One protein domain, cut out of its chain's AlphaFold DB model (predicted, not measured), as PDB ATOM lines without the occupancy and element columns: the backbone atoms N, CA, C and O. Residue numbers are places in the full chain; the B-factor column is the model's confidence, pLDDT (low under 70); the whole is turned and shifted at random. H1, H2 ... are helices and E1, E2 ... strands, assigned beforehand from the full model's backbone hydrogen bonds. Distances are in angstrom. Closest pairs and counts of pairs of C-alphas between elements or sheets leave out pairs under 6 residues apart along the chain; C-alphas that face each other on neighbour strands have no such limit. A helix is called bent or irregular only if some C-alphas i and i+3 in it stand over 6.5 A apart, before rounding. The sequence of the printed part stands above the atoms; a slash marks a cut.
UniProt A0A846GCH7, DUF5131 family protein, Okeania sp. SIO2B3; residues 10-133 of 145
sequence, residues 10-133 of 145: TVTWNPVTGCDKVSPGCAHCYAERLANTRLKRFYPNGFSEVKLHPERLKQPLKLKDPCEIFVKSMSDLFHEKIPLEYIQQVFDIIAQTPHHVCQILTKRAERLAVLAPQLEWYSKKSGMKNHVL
ATOM      1  N   THR A  10     -45.921 -27.448  11.739       85.19
ATOM      2  CA  THR A  10     -45.958 -26.289  10.844       85.19
ATOM      3  C   THR A  10     -45.441 -25.040  11.554       85.19
ATOM      4  O   THR A  10     -44.644 -24.280  11.010       85.19
ATOM      5  N   VAL A  11     -45.879 -24.819  12.797       92.12
ATOM      6  CA  VAL A  11     -45.627 -23.582  13.544       92.12
ATOM      7  C   VAL A  11     -45.497 -23.853  15.037       92.12
ATOM      8  O   VAL A  11     -46.125 -24.754  15.586       92.12
ATOM      9  N   THR A  12     -44.725 -23.018  15.731       92.62
ATOM     10  CA  THR A  12     -44.692 -23.028  17.200       92.62
ATOM     11  C   THR A  12     -45.458 -21.833  17.764       92.62
ATOM     12  O   THR A  12     -45.230 -20.685  17.372       92.62
ATOM     13  N   TRP A  13     -46.325 -22.092  18.737       94.31
ATOM     14  CA  TRP A  13     -47.023 -21.090  19.536       94.31
ATOM     15  C   TRP A  13     -46.431 -21.128  20.944       94.31
ATOM     16  O   TRP A  13     -46.646 -22.097  21.635       94.31
ATOM     17  N   ASN A  14     -45.632 -20.141  21.368       95.31
ATOM     18  CA  ASN A  14     -44.954 -20.140  22.680       95.31
ATOM     19  C   ASN A  14     -45.609 -19.123  23.646       95.31
ATOM     20  O   ASN A  14     -45.051 -18.028  23.814       95.31
ATOM     21  N   PRO A  15     -46.768 -19.433  24.271       97.06
ATOM     22  CA  PRO A  15     -47.431 -18.550  25.239       97.06
ATOM     23  C   PRO A  15     -46.690 -18.483  26.584       97.06
ATOM     24  O   PRO A  15     -46.912 -17.576  27.373       97.06
ATOM     25  N   VAL A  16     -45.767 -19.409  26.844       97.75
ATOM     26  CA  VAL A  16     -44.880 -19.384  28.013       97.75
ATOM     27  C   VAL A  16     -43.453 -19.656  27.559       97.75
ATOM     28  O   VAL A  16     -43.237 -20.482  26.667       97.75
ATOM     29  N   THR A  17     -42.478 -19.000  28.183       96.94
ATOM     30  CA  THR A  17     -41.053 -19.330  28.046       96.94
ATOM     31  C   THR A  17     -40.415 -19.565  29.402       96.94
ATOM     32  O   THR A  17     -40.861 -19.012  30.404       96.94
ATOM     33  N   GLY A  18     -39.348 -20.353  29.409       96.81
ATOM     34  CA  GLY A  18     -38.615 -20.713  30.611       96.81
ATOM     35  C   GLY A  18     -39.158 -21.971  31.277       96.81
ATOM     36  O   GLY A  18     -40.332 -22.335  31.138       96.81
ATOM     37  N   CYS A  19     -38.259 -22.688  31.941       97.00
ATOM     38  CA  CYS A  19     -38.542 -23.922  32.659       97.00
ATOM     39  C   CYS A  19     -37.367 -24.289  33.571       97.00
ATOM     40  O   CYS A  19     -36.216 -24.031  33.226       97.00
ATOM     41  N   ASP A  20     -37.635 -24.991  34.669       94.69
ATOM     42  CA  ASP A  20     -36.611 -25.707  35.435       94.69
ATOM     43  C   ASP A  20     -36.617 -27.229  35.169       94.69
ATOM     44  O   ASP A  20     -37.490 -27.790  34.493       94.69
ATOM     45  N   LYS A  21     -35.556 -27.908  35.619       92.56
ATOM     46  CA  LYS A  21     -35.345 -29.346  35.405       92.56
ATOM     47  C   LYS A  21     -36.068 -30.149  36.485       92.56
ATOM     48  O   LYS A  21     -35.787 -29.971  37.660       92.56
ATOM     49  N   VAL A  22     -36.904 -31.106  36.074       92.38
ATOM     50  CA  VAL A  22     -37.669 -31.974  36.996       92.38
ATOM     51  C   VAL A  22     -37.459 -33.473  36.790       92.38
ATOM     52  O   VAL A  22     -38.032 -34.286  37.506       92.38
ATOM     53  N   SER A  23     -36.673 -33.882  35.792       88.12
ATOM     54  CA  SER A  23     -36.382 -35.299  35.560       88.12
ATOM     55  C   SER A  23     -35.041 -35.503  34.851       88.12
ATOM     56  O   SER A  23     -34.550 -34.571  34.204       88.12
ATOM     57  N   PRO A  24     -34.466 -36.724  34.882       89.12
ATOM     58  CA  PRO A  24     -33.252 -37.053  34.127       89.12
ATOM     59  C   PRO A  24     -33.372 -36.750  32.628       89.12
ATOM     60  O   PRO A  24     -32.399 -36.370  31.981       89.12
ATOM     61  N   GLY A  25     -34.589 -36.806  32.074       84.38
ATOM     62  CA  GLY A  25     -34.853 -36.425  30.686       84.38
ATOM     63  C   GLY A  25     -34.581 -34.946  30.373       84.38
ATOM     64  O   GLY A  25     -34.650 -34.551  29.211       84.38
ATOM     65  N   CYS A  26     -34.322 -34.097  31.371       90.88
ATOM     66  CA  CYS A  26     -33.917 -32.700  31.191       90.88
ATOM     67  C   CYS A  26     -32.395 -32.495  31.119       90.88
ATOM     68  O   CYS A  26     -31.975 -31.370  30.856       90.88
ATOM     69  N   ALA A  27     -31.577 -33.538  31.315       89.12
ATOM     70  CA  ALA A  27     -30.115 -33.423  31.340       89.12
ATOM     71  C   ALA A  27     -29.532 -32.767  30.072       89.12
ATOM     72  O   ALA A  27     -28.604 -31.968  30.161       89.12
ATOM     73  N   HIS A  28     -30.128 -33.034  28.905       91.50
ATOM     74  CA  HIS A  28     -29.696 -32.496  27.608       91.50
ATOM     75  C   HIS A  28     -30.760 -31.601  26.955       91.50
ATOM     76  O   HIS A  28     -31.022 -31.697  25.756       91.50
ATOM     77  N   CYS A  29     -31.404 -30.738  27.746       93.25
ATOM     78  CA  CYS A  29     -32.448 -29.833  27.267       93.25
ATOM     79  C   CYS A  29     -31.925 -28.868  26.183       93.25
ATOM     80  O   CYS A  29     -31.098 -27.996  26.456       93.25
ATOM     81  N   TYR A  30     -32.434 -28.988  24.951       93.25
ATOM     82  CA  TYR A  30     -32.050 -28.078  23.866       93.25
ATOM     83  C   TYR A  30     -32.516 -26.639  24.138       93.25
ATOM     84  O   TYR A  30     -31.781 -25.703  23.832       93.25
ATOM     85  N   ALA A  31     -33.700 -26.457  24.737       94.50
ATOM     86  CA  ALA A  31     -34.266 -25.137  25.012       94.50
ATOM     87  C   ALA A  31     -33.395 -24.350  26.000       94.50
ATOM     88  O   ALA A  31     -33.064 -23.196  25.744       94.50
ATOM     89  N   GLU A  32     -32.930 -25.005  27.066       95.88
ATOM     90  CA  GLU A  32     -31.984 -24.415  28.017       95.88
ATOM     91  C   GLU A  32     -30.654 -24.060  27.333       95.88
ATOM     92  O   GLU A  32     -30.134 -22.960  27.513       95.88
ATOM     93  N   ARG A  33     -30.119 -24.950  26.483       95.81
ATOM     94  CA  ARG A  33     -28.891 -24.671  25.722       95.81
ATOM     95  C   ARG A  33     -29.049 -23.448  24.818       95.81
ATOM     96  O   ARG A  33     -28.159 -22.601  24.784       95.81
ATOM     97  N   LEU A  34     -30.159 -23.340  24.086       95.25
ATOM     98  CA  LEU A  34     -30.445 -22.186  23.228       95.25
ATOM     99  C   LEU A  34     -30.593 -20.905  24.051       95.25
ATOM    100  O   LEU A  34     -30.003 -19.887  23.688       95.25
ATOM    101  N   ALA A  35     -31.324 -20.970  25.168       96.25
ATOM    102  CA  ALA A  35     -31.492 -19.864  26.105       96.25
ATOM    103  C   ALA A  35     -30.159 -19.381  26.690       96.25
ATOM    104  O   ALA A  35     -29.979 -18.185  26.856       96.25
ATOM    105  N   ASN A  36     -29.193 -20.273  26.909       95.25
ATOM    106  CA  ASN A  36     -27.860 -19.907  27.397       95.25
ATOM    107  C   ASN A  36     -26.875 -19.487  26.290       95.25
ATOM    108  O   ASN A  36     -25.773 -19.035  26.594       95.25
ATOM    109  N   THR A  37     -27.248 -19.625  25.013       95.31
ATOM    110  CA  THR A  37     -26.378 -19.329  23.863       95.31
ATOM    111  C   THR A  37     -27.036 -18.323  22.916       95.31
ATOM    112  O   THR A  37     -27.061 -17.128  23.205       95.31
ATOM    113  N   ARG A  38     -27.604 -18.786  21.796       95.06
ATOM    114  CA  ARG A  38     -28.149 -17.953  20.709       95.06
ATOM    115  C   ARG A  38     -29.272 -17.022  21.168       95.06
ATOM    116  O   ARG A  38     -29.456 -15.954  20.594       95.06
ATOM    117  N   LEU A  39     -30.029 -17.423  22.187       95.25
ATOM    118  CA  LEU A  39     -31.180 -16.681  22.694       95.25
ATOM    119  C   LEU A  39     -30.901 -15.962  24.016       95.25
ATOM    120  O   LEU A  39     -31.836 -15.398  24.573       95.25
ATOM    121  N   LYS A  40     -29.651 -15.911  24.497       95.44
ATOM    122  CA  LYS A  40     -29.286 -15.343  25.809       95.44
ATOM    123  C   LYS A  40     -29.873 -13.961  26.082       95.44
ATOM    124  O   LYS A  40     -30.352 -13.707  27.181       95.44
ATOM    125  N   ARG A  41     -29.942 -13.098  25.065       96.19
ATOM    126  CA  ARG A  41     -30.552 -11.758  25.180       96.19
ATOM    127  C   ARG A  41     -32.030 -11.765  25.602       96.19
ATOM    128  O   ARG A  41     -32.508 -10.774  26.134       96.19
ATOM    129  N   PHE A  42     -32.756 -12.850  25.332       93.50
ATOM    130  CA  PHE A  42     -34.174 -13.004  25.669       93.50
ATOM    131  C   PHE A  42     -34.399 -13.647  27.045       93.50
ATOM    132  O   PHE A  42     -35.537 -13.688  27.502       93.50
ATOM    133  N   TYR A  43     -33.332 -14.124  27.695       95.62
ATOM    134  CA  TYR A  43     -33.354 -14.769  29.009       95.62
ATOM    135  C   TYR A  43     -32.366 -14.067  29.956       95.62
ATOM    136  O   TYR A  43     -31.391 -14.685  30.390       95.62
ATOM    137  N   PRO A  44     -32.571 -12.770  30.267       94.12
ATOM    138  CA  PRO A  44     -31.639 -11.997  31.092       94.12
ATOM    139  C   PRO A  44     -31.463 -12.584  32.500       94.12
ATOM    140  O   PRO A  44     -30.365 -12.532  33.041       94.12
ATOM    141  N   ASN A  45     -32.510 -13.217  33.041       94.94
ATOM    142  CA  ASN A  45     -32.498 -13.886  34.345       94.94
ATOM    143  C   ASN A  45     -32.295 -15.413  34.229       94.94
ATOM    144  O   ASN A  45     -32.512 -16.159  35.182       94.94
ATOM    145  N   GLY A  46     -31.872 -15.891  33.052       95.12
ATOM    146  CA  GLY A  46     -31.663 -17.307  32.759       95.12
ATOM    147  C   GLY A  46     -32.938 -18.077  32.393       95.12
ATOM    148  O   GLY A  46     -34.060 -17.591  32.513       95.12
ATOM    149  N   PHE A  47     -32.761 -19.314  31.917       96.69
ATOM    150  CA  PHE A  47     -33.866 -20.151  31.424       96.69
ATOM    151  C   PHE A  47     -34.858 -20.586  32.516       96.69
ATOM    152  O   PHE A  47     -36.014 -20.868  32.213       96.69
ATOM    153  N   SER A  48     -34.429 -20.627  33.779       96.50
ATOM    154  CA  SER A  48     -35.273 -21.021  34.917       96.50
ATOM    155  C   SER A  48     -36.306 -19.956  35.316       96.50
ATOM    156  O   SER A  48     -37.183 -20.223  36.143       96.50
ATOM    157  N   GLU A  49     -36.219 -18.748  34.752       96.62
ATOM    158  CA  GLU A  49     -37.265 -17.738  34.886       96.62
ATOM    159  C   GLU A  49     -38.445 -18.089  33.974       96.62
ATOM    160  O   GLU A  49     -38.362 -18.008  32.749       96.62
ATOM    161  N   VAL A  50     -39.568 -18.467  34.585       97.38
ATOM    162  CA  VAL A  50     -40.821 -18.712  33.868       97.38
ATOM    163  C   VAL A  50     -41.499 -17.380  33.581       97.38
ATOM    164  O   VAL A  50     -41.799 -16.620  34.500       97.38
ATOM    165  N   LYS A  51     -41.787 -17.127  32.306       97.44
ATOM    166  CA  LYS A  51     -42.439 -15.908  31.831       97.44
ATOM    167  C   LYS A  51     -43.678 -16.236  31.010       97.44
ATOM    168  O   LYS A  51     -43.613 -17.005  30.049       97.44
ATOM    169  N   LEU A  52     -44.798 -15.625  31.387       98.25
ATOM    170  CA  LEU A  52     -46.046 -15.676  30.631       98.25
ATOM    171  C   LEU A  52     -46.015 -14.643  29.502       98.25
ATOM    172  O   LEU A  52     -45.451 -13.558  29.660       98.25
ATOM    173  N   HIS A  53     -46.670 -14.964  28.392       97.56
ATOM    174  CA  HIS A  53     -46.792 -14.092  27.229       97.56
ATOM    175  C   HIS A  53     -48.260 -13.903  26.817       97.56
ATOM    176  O   HIS A  53     -48.691 -14.447  25.791       97.56
ATOM    177  N   PRO A  54     -49.074 -13.166  27.601       97.75
ATOM    178  CA  PRO A  54     -50.484 -12.919  27.284       97.75
ATOM    179  C   PRO A  54     -50.694 -12.327  25.884       97.75
ATOM    180  O   PRO A  54     -51.658 -12.664  25.199       97.75
ATOM    181  N   GLU A  55     -49.747 -11.517  25.405       97.38
ATOM    182  CA  GLU A  55     -49.761 -10.920  24.068       97.38
ATOM    183  C   GLU A  55     -49.717 -11.961  22.936       97.38
ATOM    184  O   GLU A  55     -50.079 -11.671  21.794       97.38
ATOM    185  N   ARG A  56     -49.280 -13.189  23.243       97.06
ATOM    186  CA  ARG A  56     -49.166 -14.294  22.286       97.06
ATOM    187  C   ARG A  56     -50.364 -15.235  22.300       97.06
ATOM    188  O   ARG A  56     -50.462 -16.054  21.388       97.06
ATOM    189  N   LEU A  57     -51.278 -15.132  23.270       97.25
ATOM    190  CA  LEU A  57     -52.407 -16.062  23.405       97.25
ATOM    191  C   LEU A  57     -53.243 -16.127  22.127       97.25
ATOM    192  O   LEU A  57     -53.498 -17.201  21.611       97.25
ATOM    193  N   LYS A  58     -53.575 -14.977  21.541       97.25
ATOM    194  CA  LYS A  58     -54.439 -14.893  20.352       97.25
ATOM    195  C   LYS A  58     -53.722 -15.169  19.024       97.25
ATOM    196  O   LYS A  58     -54.280 -14.894  17.966       97.25
ATOM    197  N   GLN A  59     -52.472 -15.638  19.035       96.94
ATOM    198  CA  GLN A  59     -51.727 -15.875  17.793       96.94
ATOM    199  C   GLN A  59     -52.322 -16.980  16.902       96.94
ATOM    200  O   GLN A  59     -52.392 -16.729  15.697       96.94
ATOM    201  N   PRO A  60     -52.788 -18.132  17.430       95.12
ATOM    202  CA  PRO A  60     -53.401 -19.178  16.611       95.12
ATOM    203  C   PRO A  60     -54.633 -18.695  15.845       95.12
ATOM    204  O   PRO A  60     -54.798 -19.039  14.685       95.12
ATOM    205  N   LEU A  61     -55.431 -17.790  16.428       95.31
ATOM    206  CA  LEU A  61     -56.627 -17.218  15.787       95.31
ATOM    207  C   LEU A  61     -56.337 -16.482  14.465       95.31
ATOM    208  O   LEU A  61     -57.252 -16.200  13.699       95.31
ATOM    209  N   LYS A  62     -55.075 -16.114  14.210       95.50
ATOM    210  CA  LYS A  62     -54.663 -15.405  12.990       95.50
ATOM    211  C   LYS A  62     -54.303 -16.354  11.843       95.50
ATOM    212  O   LYS A  62     -54.101 -15.880  10.726       95.50
ATOM    213  N   LEU A  63     -54.178 -17.654  12.107       93.12
ATOM    214  CA  LEU A  63     -53.827 -18.659  11.110       93.12
ATOM    215  C   LEU A  63     -55.096 -19.164  10.420       93.12
ATOM    216  O   LEU A  63     -55.997 -19.716  11.053       93.12
ATOM    217  N   LYS A  64     -55.170 -18.941   9.107       90.69
ATOM    218  CA  LYS A  64     -56.331 -19.321   8.293       90.69
ATOM    219  C   LYS A  64     -56.269 -20.784   7.868       90.69
ATOM    220  O   LYS A  64     -57.273 -21.482   7.948       90.69
ATOM    221  N   ASP A  65     -55.089 -21.239   7.457       91.12
ATOM    222  CA  ASP A  65     -54.898 -22.596   6.956       91.12
ATOM    223  C   ASP A  65     -54.707 -23.594   8.111       91.12
ATOM    224  O   ASP A  65     -54.072 -23.254   9.120       91.12
ATOM    225  N   PRO A  66     -55.230 -24.830   7.996       90.19
ATOM    226  CA  PRO A  66     -54.955 -25.902   8.948       90.19
ATOM    227  C   PRO A  66     -53.450 -26.074   9.184       90.19
ATOM    228  O   PRO A  66     -52.658 -26.107   8.247       90.19
ATOM    229  N   CYS A  67     -53.057 -26.174  10.452       89.75
ATOM    230  CA  CYS A  67     -51.659 -26.210  10.873       89.75
ATOM    231  C   CYS A  67     -51.480 -27.245  11.978       89.75
ATOM    232  O   CYS A  67     -52.343 -27.392  12.851       89.75
ATOM    233  N   GLU A  68     -50.314 -27.881  12.003       89.38
ATOM    234  CA  GLU A  68     -49.826 -28.570  13.190       89.38
ATOM    235  C   GLU A  68     -49.094 -27.558  14.071       89.38
ATOM    236  O   GLU A  68     -48.052 -27.025  13.681       89.38
ATOM    237  N   ILE A  69     -49.641 -27.278  15.253       90.50
ATOM    238  CA  ILE A  69     -49.139 -26.258  16.173       90.50
ATOM    239  C   ILE A  69     -48.468 -26.925  17.364       90.50
ATOM    240  O   ILE A  69     -49.129 -27.541  18.203       90.50
ATOM    241  N   PHE A  70     -47.163 -26.723  17.510       91.94
ATOM    242  CA  PHE A  70     -46.480 -27.075  18.744       91.94
ATOM    243  C   PHE A  70     -46.645 -25.951  19.775       91.94
ATOM    244  O   PHE A  70     -46.137 -24.844  19.601       91.94
ATOM    245  N   VAL A  71     -47.365 -26.228  20.866       92.50
ATOM    246  CA  VAL A  71     -47.791 -25.219  21.863       92.50
ATOM    247  C   VAL A  71     -46.650 -24.759  22.779       92.50
ATOM    248  O   VAL A  71     -46.814 -23.850  23.586       92.50
ATOM    249  N   LYS A  72     -45.483 -25.408  22.737       88.56
ATOM    250  CA  LYS A  72     -44.330 -24.971  23.536       88.56
ATOM    251  C   LYS A  72     -43.037 -25.648  23.121       88.56
ATOM    252  O   LYS A  72     -42.825 -26.821  23.396       88.56
ATOM    253  N   SER A  73     -42.115 -24.873  22.566       90.75
ATOM    254  CA  SER A  73     -40.747 -25.315  22.289       90.75
ATOM    255  C   SER A  73     -39.724 -24.804  23.309       90.75
ATOM    256  O   SER A  73     -38.604 -25.302  23.343       90.75
ATOM    257  N   MET A  74     -40.078 -23.825  24.145       94.25
ATOM    258  CA  MET A  74     -39.143 -23.181  25.081       94.25
ATOM    259  C   MET A  74     -39.667 -23.136  26.525       94.25
ATOM    260  O   MET A  74     -39.278 -22.258  27.291       94.25
ATOM    261  N   SER A  75     -40.573 -24.042  26.901       95.31
ATOM    262  CA  SER A  75     -41.192 -24.090  28.236       95.31
ATOM    263  C   SER A  75     -41.868 -25.436  28.523       95.31
ATOM    264  O   SER A  75     -41.907 -26.325  27.670       95.31
ATOM    265  N   ASP A  76     -42.445 -25.570  29.721       95.12
ATOM    266  CA  ASP A  76     -43.461 -26.576  30.037       95.12
ATOM    267  C   ASP A  76     -44.746 -25.873  30.530       95.12
ATOM    268  O   ASP A  76     -44.751 -25.309  31.613       95.12
ATOM    269  N   LEU A  77     -45.843 -25.912  29.760       95.56
ATOM    270  CA  LEU A  77     -47.151 -25.306  30.092       95.56
ATOM    271  C   LEU A  77     -47.697 -25.721  31.468       95.56
ATOM    272  O   LEU A  77     -48.446 -24.964  32.068       95.56
ATOM    273  N   PHE A  78     -47.314 -26.894  31.980       95.75
ATOM    274  CA  PHE A  78     -47.759 -27.376  33.289       95.75
ATOM    275  C   PHE A  78     -46.743 -27.081  34.399       95.75
ATOM    276  O   PHE A  78     -46.709 -27.795  35.395       95.75
ATOM    277  N   HIS A  79     -45.876 -26.078  34.237       97.25
ATOM    278  CA  HIS A  79     -44.979 -25.614  35.298       97.25
ATOM    279  C   HIS A  79     -45.756 -25.083  36.502       97.25
ATOM    280  O   HIS A  79     -46.771 -24.410  36.351       97.25
ATOM    281  N   GLU A  80     -45.242 -25.319  37.710       96.81
ATOM    282  CA  GLU A  80     -45.893 -24.898  38.949       96.81
ATOM    283  C   GLU A  80     -46.112 -23.394  39.088       96.81
ATOM    284  O   GLU A  80     -47.082 -22.976  39.716       96.81
ATOM    285  N   LYS A  81     -45.254 -22.601  38.442       97.25
ATOM    286  CA  LYS A  81     -45.318 -21.139  38.424       97.25
ATOM    287  C   LYS A  81     -46.365 -20.584  37.452       97.25
ATOM    288  O   LYS A  81     -46.571 -19.377  37.428       97.25
ATOM    289  N   ILE A  82     -46.996 -21.430  36.635       98.00
ATOM    290  CA  ILE A  82     -48.030 -21.013  35.682       98.00
ATOM    291  C   ILE A  82     -49.399 -21.198  36.354       98.00
ATOM    292  O   ILE A  82     -49.736 -22.336  36.702       98.00
ATOM    293  N   PRO A  83     -50.186 -20.121  36.542       98.12
ATOM    294  CA  PRO A  83     -51.523 -20.202  37.127       98.12
ATOM    295  C   PRO A  83     -52.474 -21.048  36.275       98.12
ATOM    296  O   PRO A  83     -52.351 -21.073  35.046       98.12
ATOM    297  N   LEU A  84     -53.436 -21.716  36.916       97.25
ATOM    298  CA  LEU A  84     -54.448 -22.518  36.223       97.25
ATOM    299  C   LEU A  84     -55.228 -21.669  35.214       97.25
ATOM    300  O   LEU A  84     -55.444 -22.108  34.091       97.25
ATOM    301  N   GLU A  85     -55.569 -20.437  35.580       97.81
ATOM    302  CA  GLU A  85     -56.347 -19.508  34.759       97.81
ATOM    303  C   GLU A  85     -55.631 -19.215  33.435       97.81
ATOM    304  O   GLU A  85     -56.251 -19.117  32.380       97.81
ATOM    305  N   TYR A  86     -54.298 -19.131  33.464       98.25
ATOM    306  CA  TYR A  86     -53.510 -18.934  32.252       98.25
ATOM    307  C   TYR A  86     -53.480 -20.192  31.376       98.25
ATOM    308  O   TYR A  86     -53.514 -20.103  30.150       98.25
ATOM    309  N   ILE A  87     -53.438 -21.378  31.992       96.88
ATOM    310  CA  ILE A  87     -53.528 -22.651  31.264       96.88
ATOM    311  C   ILE A  87     -54.915 -22.773  30.622       96.88
ATOM    312  O   ILE A  87     -54.995 -23.098  29.443       96.88
ATOM    313  N   GLN A  88     -55.988 -22.433  31.337       95.69
ATOM    314  CA  GLN A  88     -57.351 -22.407  30.797       95.69
ATOM    315  C   GLN A  88     -57.460 -21.475  29.590       95.69
ATOM    316  O   GLN A  88     -57.909 -21.917  28.542       95.69
ATOM    317  N   GLN A  89     -56.908 -20.259  29.657       96.69
ATOM    318  CA  GLN A  89     -56.869 -19.349  28.503       96.69
ATOM    319  C   GLN A  89     -56.148 -19.941  27.282       96.69
ATOM    320  O   GLN A  89     -56.534 -19.681  26.143       96.69
ATOM    321  N   VAL A  90     -55.088 -20.731  27.487       96.00
ATOM    322  CA  VAL A  90     -54.425 -21.451  26.389       96.00
ATOM    323  C   VAL A  90     -55.370 -22.500  25.796       96.00
ATOM    324  O   VAL A  90     -55.505 -22.569  24.577       96.00
ATOM    325  N   PHE A  91     -56.060 -23.282  26.625       93.88
ATOM    326  CA  PHE A  91     -57.031 -24.277  26.160       93.88
ATOM    327  C   PHE A  91     -58.250 -23.641  25.473       93.88
ATOM    328  O   PHE A  91     -58.686 -24.148  24.443       93.88
ATOM    329  N   ASP A  92     -58.718 -22.479  25.931       93.44
ATOM    330  CA  ASP A  92     -59.802 -21.726  25.291       93.44
ATOM    331  C   ASP A  92     -59.447 -21.331  23.856       93.44
ATOM    332  O   ASP A  92     -60.286 -21.393  22.957       93.44
ATOM    333  N   ILE A  93     -58.199 -20.916  23.613       94.00
ATOM    334  CA  ILE A  93     -57.735 -20.596  22.260       94.00
ATOM    335  C   ILE A  93     -57.662 -21.862  21.403       94.00
ATOM    336  O   ILE A  93     -58.060 -21.817  20.243       94.00
ATOM    337  N   ILE A  94     -57.202 -22.986  21.964       90.88
ATOM    338  CA  ILE A  94     -57.181 -24.277  21.261       90.88
ATOM    339  C   ILE A  94     -58.602 -24.676  20.840       90.88
ATOM    340  O   ILE A  94     -58.809 -25.059  19.689       90.88
ATOM    341  N   ALA A  95     -59.581 -24.535  21.738       88.31
ATOM    342  CA  ALA A  95     -60.985 -24.834  21.466       88.31
ATOM    343  C   ALA A  95     -61.596 -23.907  20.398       88.31
ATOM    344  O   ALA A  95     -62.431 -24.341  19.605       88.31
ATOM    345  N   GLN A  96     -61.155 -22.646  20.334       90.44
ATOM    346  CA  GLN A  96     -61.572 -21.676  19.312       90.44
ATOM    347  C   GLN A  96     -60.941 -21.919  17.933       90.44
ATOM    348  O   GLN A  96     -61.418 -21.359  16.945       90.44
ATOM    349  N   THR A  97     -59.896 -22.745  17.836       89.69
ATOM    350  CA  THR A  97     -59.229 -23.080  16.568       89.69
ATOM    351  C   THR A  97     -59.283 -24.582  16.257       89.69
ATOM    352  O   THR A  97     -58.236 -25.231  16.170       89.69
ATOM    353  N   PRO A  98     -60.482 -25.168  16.076       86.88
ATOM    354  CA  PRO A  98     -60.644 -26.614  15.900       86.88
ATOM    355  C   PRO A  98     -60.074 -27.146  14.575       86.88
ATOM    356  O   PRO A  98     -59.896 -28.354  14.422       86.88
ATOM    357  N   HIS A  99     -59.787 -26.269  13.608       86.62
ATOM    358  CA  HIS A  99     -59.129 -26.600  12.340       86.62
ATOM    359  C   HIS A  99     -57.611 -26.807  12.473       86.62
ATOM    360  O   HIS A  99     -56.977 -27.255  11.519       86.62
ATOM    361  N   HIS A 100     -57.015 -26.497  13.627       87.62
ATOM    362  CA  HIS A 100     -55.611 -26.780  13.918       87.62
ATOM    363  C   HIS A 100     -55.448 -28.046  14.760       87.62
ATOM    364  O   HIS A 100     -56.298 -28.389  15.578       87.62
ATOM    365  N   VAL A 101     -54.296 -28.697  14.612       86.19
ATOM    366  CA  VAL A 101     -53.871 -29.785  15.497       86.19
ATOM    367  C   VAL A 101     -52.853 -29.227  16.483       86.19
ATOM    368  O   VAL A 101     -51.702 -28.978  16.129       86.19
ATOM    369  N   CYS A 102     -53.270 -29.030  17.733       87.31
ATOM    370  CA  CYS A 102     -52.401 -28.523  18.795       87.31
ATOM    371  C   CYS A 102     -51.724 -29.673  19.548       87.31
ATOM    372  O   CYS A 102     -52.389 -30.561  20.085       87.31
ATOM    373  N   GLN A 103     -50.395 -29.629  19.627       87.44
ATOM    374  CA  GLN A 103     -49.563 -30.628  20.293       87.44
ATOM    375  C   GLN A 103     -48.927 -30.035  21.556       87.44
ATOM    376  O   GLN A 103     -48.249 -29.005  21.511       87.44
ATOM    377  N   ILE A 104     -49.109 -30.709  22.695       89.38
ATOM    378  CA  ILE A 104     -48.538 -30.319  23.991       89.38
ATOM    379  C   ILE A 104     -47.757 -31.511  24.561       89.38
ATOM    380  O   ILE A 104     -48.312 -32.594  24.728       89.38
ATOM    381  N   LEU A 105     -46.480 -31.302  24.902       89.56
ATOM    382  CA  LEU A 105     -45.614 -32.307  25.539       89.56
ATOM    383  C   LEU A 105     -45.271 -31.890  26.965       89.56
ATOM    384  O   LEU A 105     -44.842 -30.767  27.165       89.56
ATOM    385  N   THR A 106     -45.384 -32.743  27.978       90.94
ATOM    386  CA  THR A 106     -44.989 -32.359  29.348       90.94
ATOM    387  C   THR A 106     -44.221 -33.453  30.063       90.94
ATOM    388  O   THR A 106     -44.468 -34.637  29.839       90.94
ATOM    389  N   LYS A 107     -43.297 -33.042  30.937       91.12
ATOM    390  CA  LYS A 107     -42.647 -33.928  31.917       91.12
ATOM    391  C   LYS A 107     -43.315 -33.859  33.292       91.12
ATOM    392  O   LYS A 107     -43.060 -34.719  34.133       91.12
ATOM    393  N   ARG A 108     -44.208 -32.891  33.511       92.38
ATOM    394  CA  ARG A 108     -44.932 -32.647  34.769       92.38
ATOM    395  C   ARG A 108     -46.288 -33.355  34.769       92.38
ATOM    396  O   ARG A 108     -47.332 -32.741  34.968       92.38
ATOM    397  N   ALA A 109     -46.264 -34.664  34.513       90.38
ATOM    398  CA  ALA A 109     -47.480 -35.459  34.330       90.38
ATOM    399  C   ALA A 109     -48.409 -35.459  35.562       90.38
ATOM    400  O   ALA A 109     -49.617 -35.527  35.398       90.38
ATOM    401  N   GLU A 110     -47.862 -35.345  36.777       91.94
ATOM    402  CA  GLU A 110     -48.663 -35.269  38.010       91.94
ATOM    403  C   GLU A 110     -49.483 -33.980  38.071       91.94
ATOM    404  O   GLU A 110     -50.689 -34.028  38.291       91.94
ATOM    405  N   ARG A 111     -48.862 -32.829  37.779       93.69
ATOM    406  CA  ARG A 111     -49.589 -31.556  37.702       93.69
ATOM    407  C   ARG A 111     -50.620 -31.573  36.582       93.69
ATOM    408  O   ARG A 111     -51.740 -31.129  36.791       93.69
ATOM    409  N   LEU A 112     -50.269 -32.124  35.421       91.81
ATOM    410  CA  LEU A 112     -51.237 -32.348  34.352       91.81
ATOM    411  C   LEU A 112     -52.434 -33.177  34.845       91.81
ATOM    412  O   LEU A 112     -53.559 -32.764  34.610       91.81
ATOM    413  N   ALA A 113     -52.222 -34.298  35.538       89.62
ATOM    414  CA  ALA A 113     -53.314 -35.151  36.012       89.62
ATOM    415  C   ALA A 113     -54.263 -34.415  36.975       89.62
ATOM    416  O   ALA A 113     -55.474 -34.594  36.890       89.62
ATOM    417  N   VAL A 114     -53.730 -33.541  37.838       92.62
ATOM    418  CA  VAL A 114     -54.529 -32.703  38.752       92.62
ATOM    419  C   VAL A 114     -55.328 -31.632  38.005       92.62
ATOM    420  O   VAL A 114     -56.470 -31.343  38.359       92.62
ATOM    421  N   LEU A 115     -54.732 -31.014  36.984       92.06
ATOM    422  CA  LEU A 115     -55.377 -29.926  36.249       92.06
ATOM    423  C   LEU A 115     -56.297 -30.427  35.137       92.06
ATOM    424  O   LEU A 115     -57.216 -29.712  34.765       92.06
ATOM    425  N   ALA A 116     -56.089 -31.638  34.619       89.44
ATOM    426  CA  ALA A 116     -56.827 -32.162  33.477       89.44
ATOM    427  C   ALA A 116     -58.360 -32.086  33.640       89.44
ATOM    428  O   ALA A 116     -58.995 -31.608  32.706       89.44
ATOM    429  N   PRO A 117     -58.977 -32.423  34.788       88.50
ATOM    430  CA  PRO A 117     -60.429 -32.282  34.958       88.50
ATOM    431  C   PRO A 117     -60.960 -30.840  34.858       88.50
ATOM    432  O   PRO A 117     -62.163 -30.642  34.752       88.50
ATOM    433  N   GLN A 118     -60.079 -29.839  34.923       90.25
ATOM    434  CA  GLN A 118     -60.402 -28.406  34.921       90.25
ATOM    435  C   GLN A 118     -60.082 -27.730  33.579       90.25
ATOM    436  O   GLN A 118     -60.105 -26.500  33.487       90.25
ATOM    437  N   LEU A 119     -59.707 -28.517  32.566       88.56
ATOM    438  CA  LEU A 119     -59.320 -28.041  31.243       88.56
ATOM    439  C   LEU A 119     -60.294 -28.572  30.195       88.56
ATOM    440  O   LEU A 119     -60.672 -29.743  30.206       88.56
ATOM    441  N   GLU A 120     -60.643 -27.713  29.246       80.94
ATOM    442  CA  GLU A 120     -61.470 -28.066  28.095       80.94
ATOM    443  C   GLU A 120     -60.626 -28.834  27.067       80.94
ATOM    444  O   GLU A 120     -60.104 -28.275  26.105       80.94
ATOM    445  N   TRP A 121     -60.438 -30.136  27.301       70.06
ATOM    446  CA  TRP A 121     -59.682 -31.021  26.404       70.06
ATOM    447  C   TRP A 121     -60.368 -31.224  25.061       70.06
ATOM    448  O   TRP A 121     -59.673 -31.336  24.055       70.06
ATOM    449  N   TYR A 122     -61.701 -31.343  25.089       54.78
ATOM    450  CA  TYR A 122     -62.614 -31.497  23.957       54.78
ATOM    451  C   TYR A 122     -64.044 -31.757  24.478       54.78
ATOM    452  O   TYR A 122     -64.236 -32.611  25.343       54.78
ATOM    453  N   SER A 123     -65.058 -31.100  23.904       40.16
ATOM    454  CA  SER A 123     -66.487 -31.356  24.158       40.16
ATOM    455  C   SER A 123     -67.122 -32.079  22.964       40.16
ATOM    456  O   SER A 123     -66.949 -31.668  21.817       40.16
ATOM    457  N   LYS A 124     -67.907 -33.134  23.231       37.78
ATOM    458  CA  LYS A 124     -68.559 -34.063  22.274       37.78
ATOM    459  C   LYS A 124     -69.422 -33.425  21.157       37.78
ATOM    460  O   LYS A 124     -69.949 -34.156  20.325       37.78
ATOM    461  N   LYS A 125     -69.596 -32.100  21.095       38.34
ATOM    462  CA  LYS A 125     -70.554 -31.417  20.200       38.34
ATOM    463  C   LYS A 125     -70.162 -31.314  18.714       38.34
ATOM    464  O   LYS A 125     -71.019 -30.919  17.934       38.34
ATOM    465  N   SER A 126     -68.936 -31.649  18.297       40.56
ATOM    466  CA  SER A 126     -68.474 -31.378  16.915       40.56
ATOM    467  C   SER A 126     -67.929 -32.570  16.116       40.56
ATOM    468  O   SER A 126     -67.549 -32.386  14.965       40.56
ATOM    469  N   GLY A 127     -67.900 -33.790  16.662       39.84
ATOM    470  CA  GLY A 127     -67.548 -34.997  15.892       39.84
ATOM    471  C   GLY A 127     -66.132 -35.041  15.279       39.84
ATOM    472  O   GLY A 127     -65.872 -35.901  14.442       39.84
ATOM    473  N   MET A 128     -65.206 -34.164  15.686       44.00
ATOM    474  CA  MET A 128     -63.838 -34.065  15.150       44.00
ATOM    475  C   MET A 128     -62.776 -34.366  16.219       44.00
ATOM    476  O   MET A 128     -62.696 -33.701  17.247       44.00
ATOM    477  N   LYS A 129     -61.926 -35.366  15.958       43.72
ATOM    478  CA  LYS A 129     -60.859 -35.854  16.853       43.72
ATOM    479  C   LYS A 129     -59.556 -35.050  16.684       43.72
ATOM    480  O   LYS A 129     -58.660 -35.531  16.000       43.72
ATOM    481  N   ASN A 130     -59.403 -33.867  17.289       46.88
ATOM    482  CA  ASN A 130     -58.269 -32.986  16.923       46.88
ATOM    483  C   ASN A 130     -57.247 -32.633  18.022       46.88
ATOM    484  O   ASN A 130     -56.387 -31.782  17.792       46.88
ATOM    485  N   HIS A 131     -57.232 -33.304  19.179       51.81
ATOM    486  CA  HIS A 131     -56.222 -33.024  20.211       51.81
ATOM    487  C   HIS A 131     -55.319 -34.231  20.464       51.81
ATOM    488  O   HIS A 131     -55.726 -35.218  21.072       51.81
ATOM    489  N   VAL A 132     -54.062 -34.144  20.015       50.16
ATOM    490  CA  VAL A 132     -53.026 -35.116  20.379       50.16
ATOM    491  C   VAL A 132     -52.189 -34.529  21.514       50.16
ATOM    492  O   VAL A 132     -51.180 -33.853  21.304       50.16
ATOM    493  N   LEU A 133     -52.598 -34.821  22.749       51.25
ATOM    494  CA  LEU A 133     -51.742 -34.646  23.915       51.25
ATOM    495  C   LEU A 133     -50.734 -35.805  23.962       51.25
ATOM    496  O   LEU A 133     -51.028 -36.892  24.456       51.25
TER     497      LEU A 133
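Overview. This is residues 10 to 133 of the 145 residues of the protein "DUF5131 family protein" of Okeania sp. SIO2B3 (UniProt A0A846GCH7). With little regular structure, the domain has a small three-stranded parallel sheet, E1 E2 E3, grazed by H2, with H3 near H2 and H1 at one end among long loops. The 124 printed residues, mixed class, run H1 E1 H2 E2 H3 E3, with 42 in named elements. It is compact, radius of gyration 14.8 A, spans 44 by 32 by 23 A.

Along the chain. E2 is residues 101 to 106, E1 68 to 70, E3 131 to 133, ending at C-alpha 133 (-51.742, -34.646, 23.915). H2 is 84 to 96, 18.4 A long; H3 109 to 118, irregular, C-alphas 114 and 117 7.0 A apart; H1 30 to 36, from C-alpha 30 (-32.050, -28.078, 23.866).

Arrangement. N 69 of E1 and O 101 of E2 are within hydrogen-bond range, 2.8 A; E2 and E3 have no such pair. E1, H2, E2 and E2, H3, E3 are strand-helix-strand units, a helix between parallel neighbour strands, with right-handed crossovers. H2 only grazes the sheet; the closest C-alphas of H2 and E2, Ile 94 and Cys 102, are 6.9 A apart. H2 and H3 are close but not clearly touching, closest C-alphas Leu 84 and Leu 115, 7.5 A. H1 is apart from E2. O i to N i+4 pairs are all within range in H1 and H2, 4 of 6 in H3.

Size, cuts and confidence. The printed part has no cut. Links H1 to E1, E1 to H2 and H3 to E3 are long. Residues 122 to 133 have pLDDT under 70.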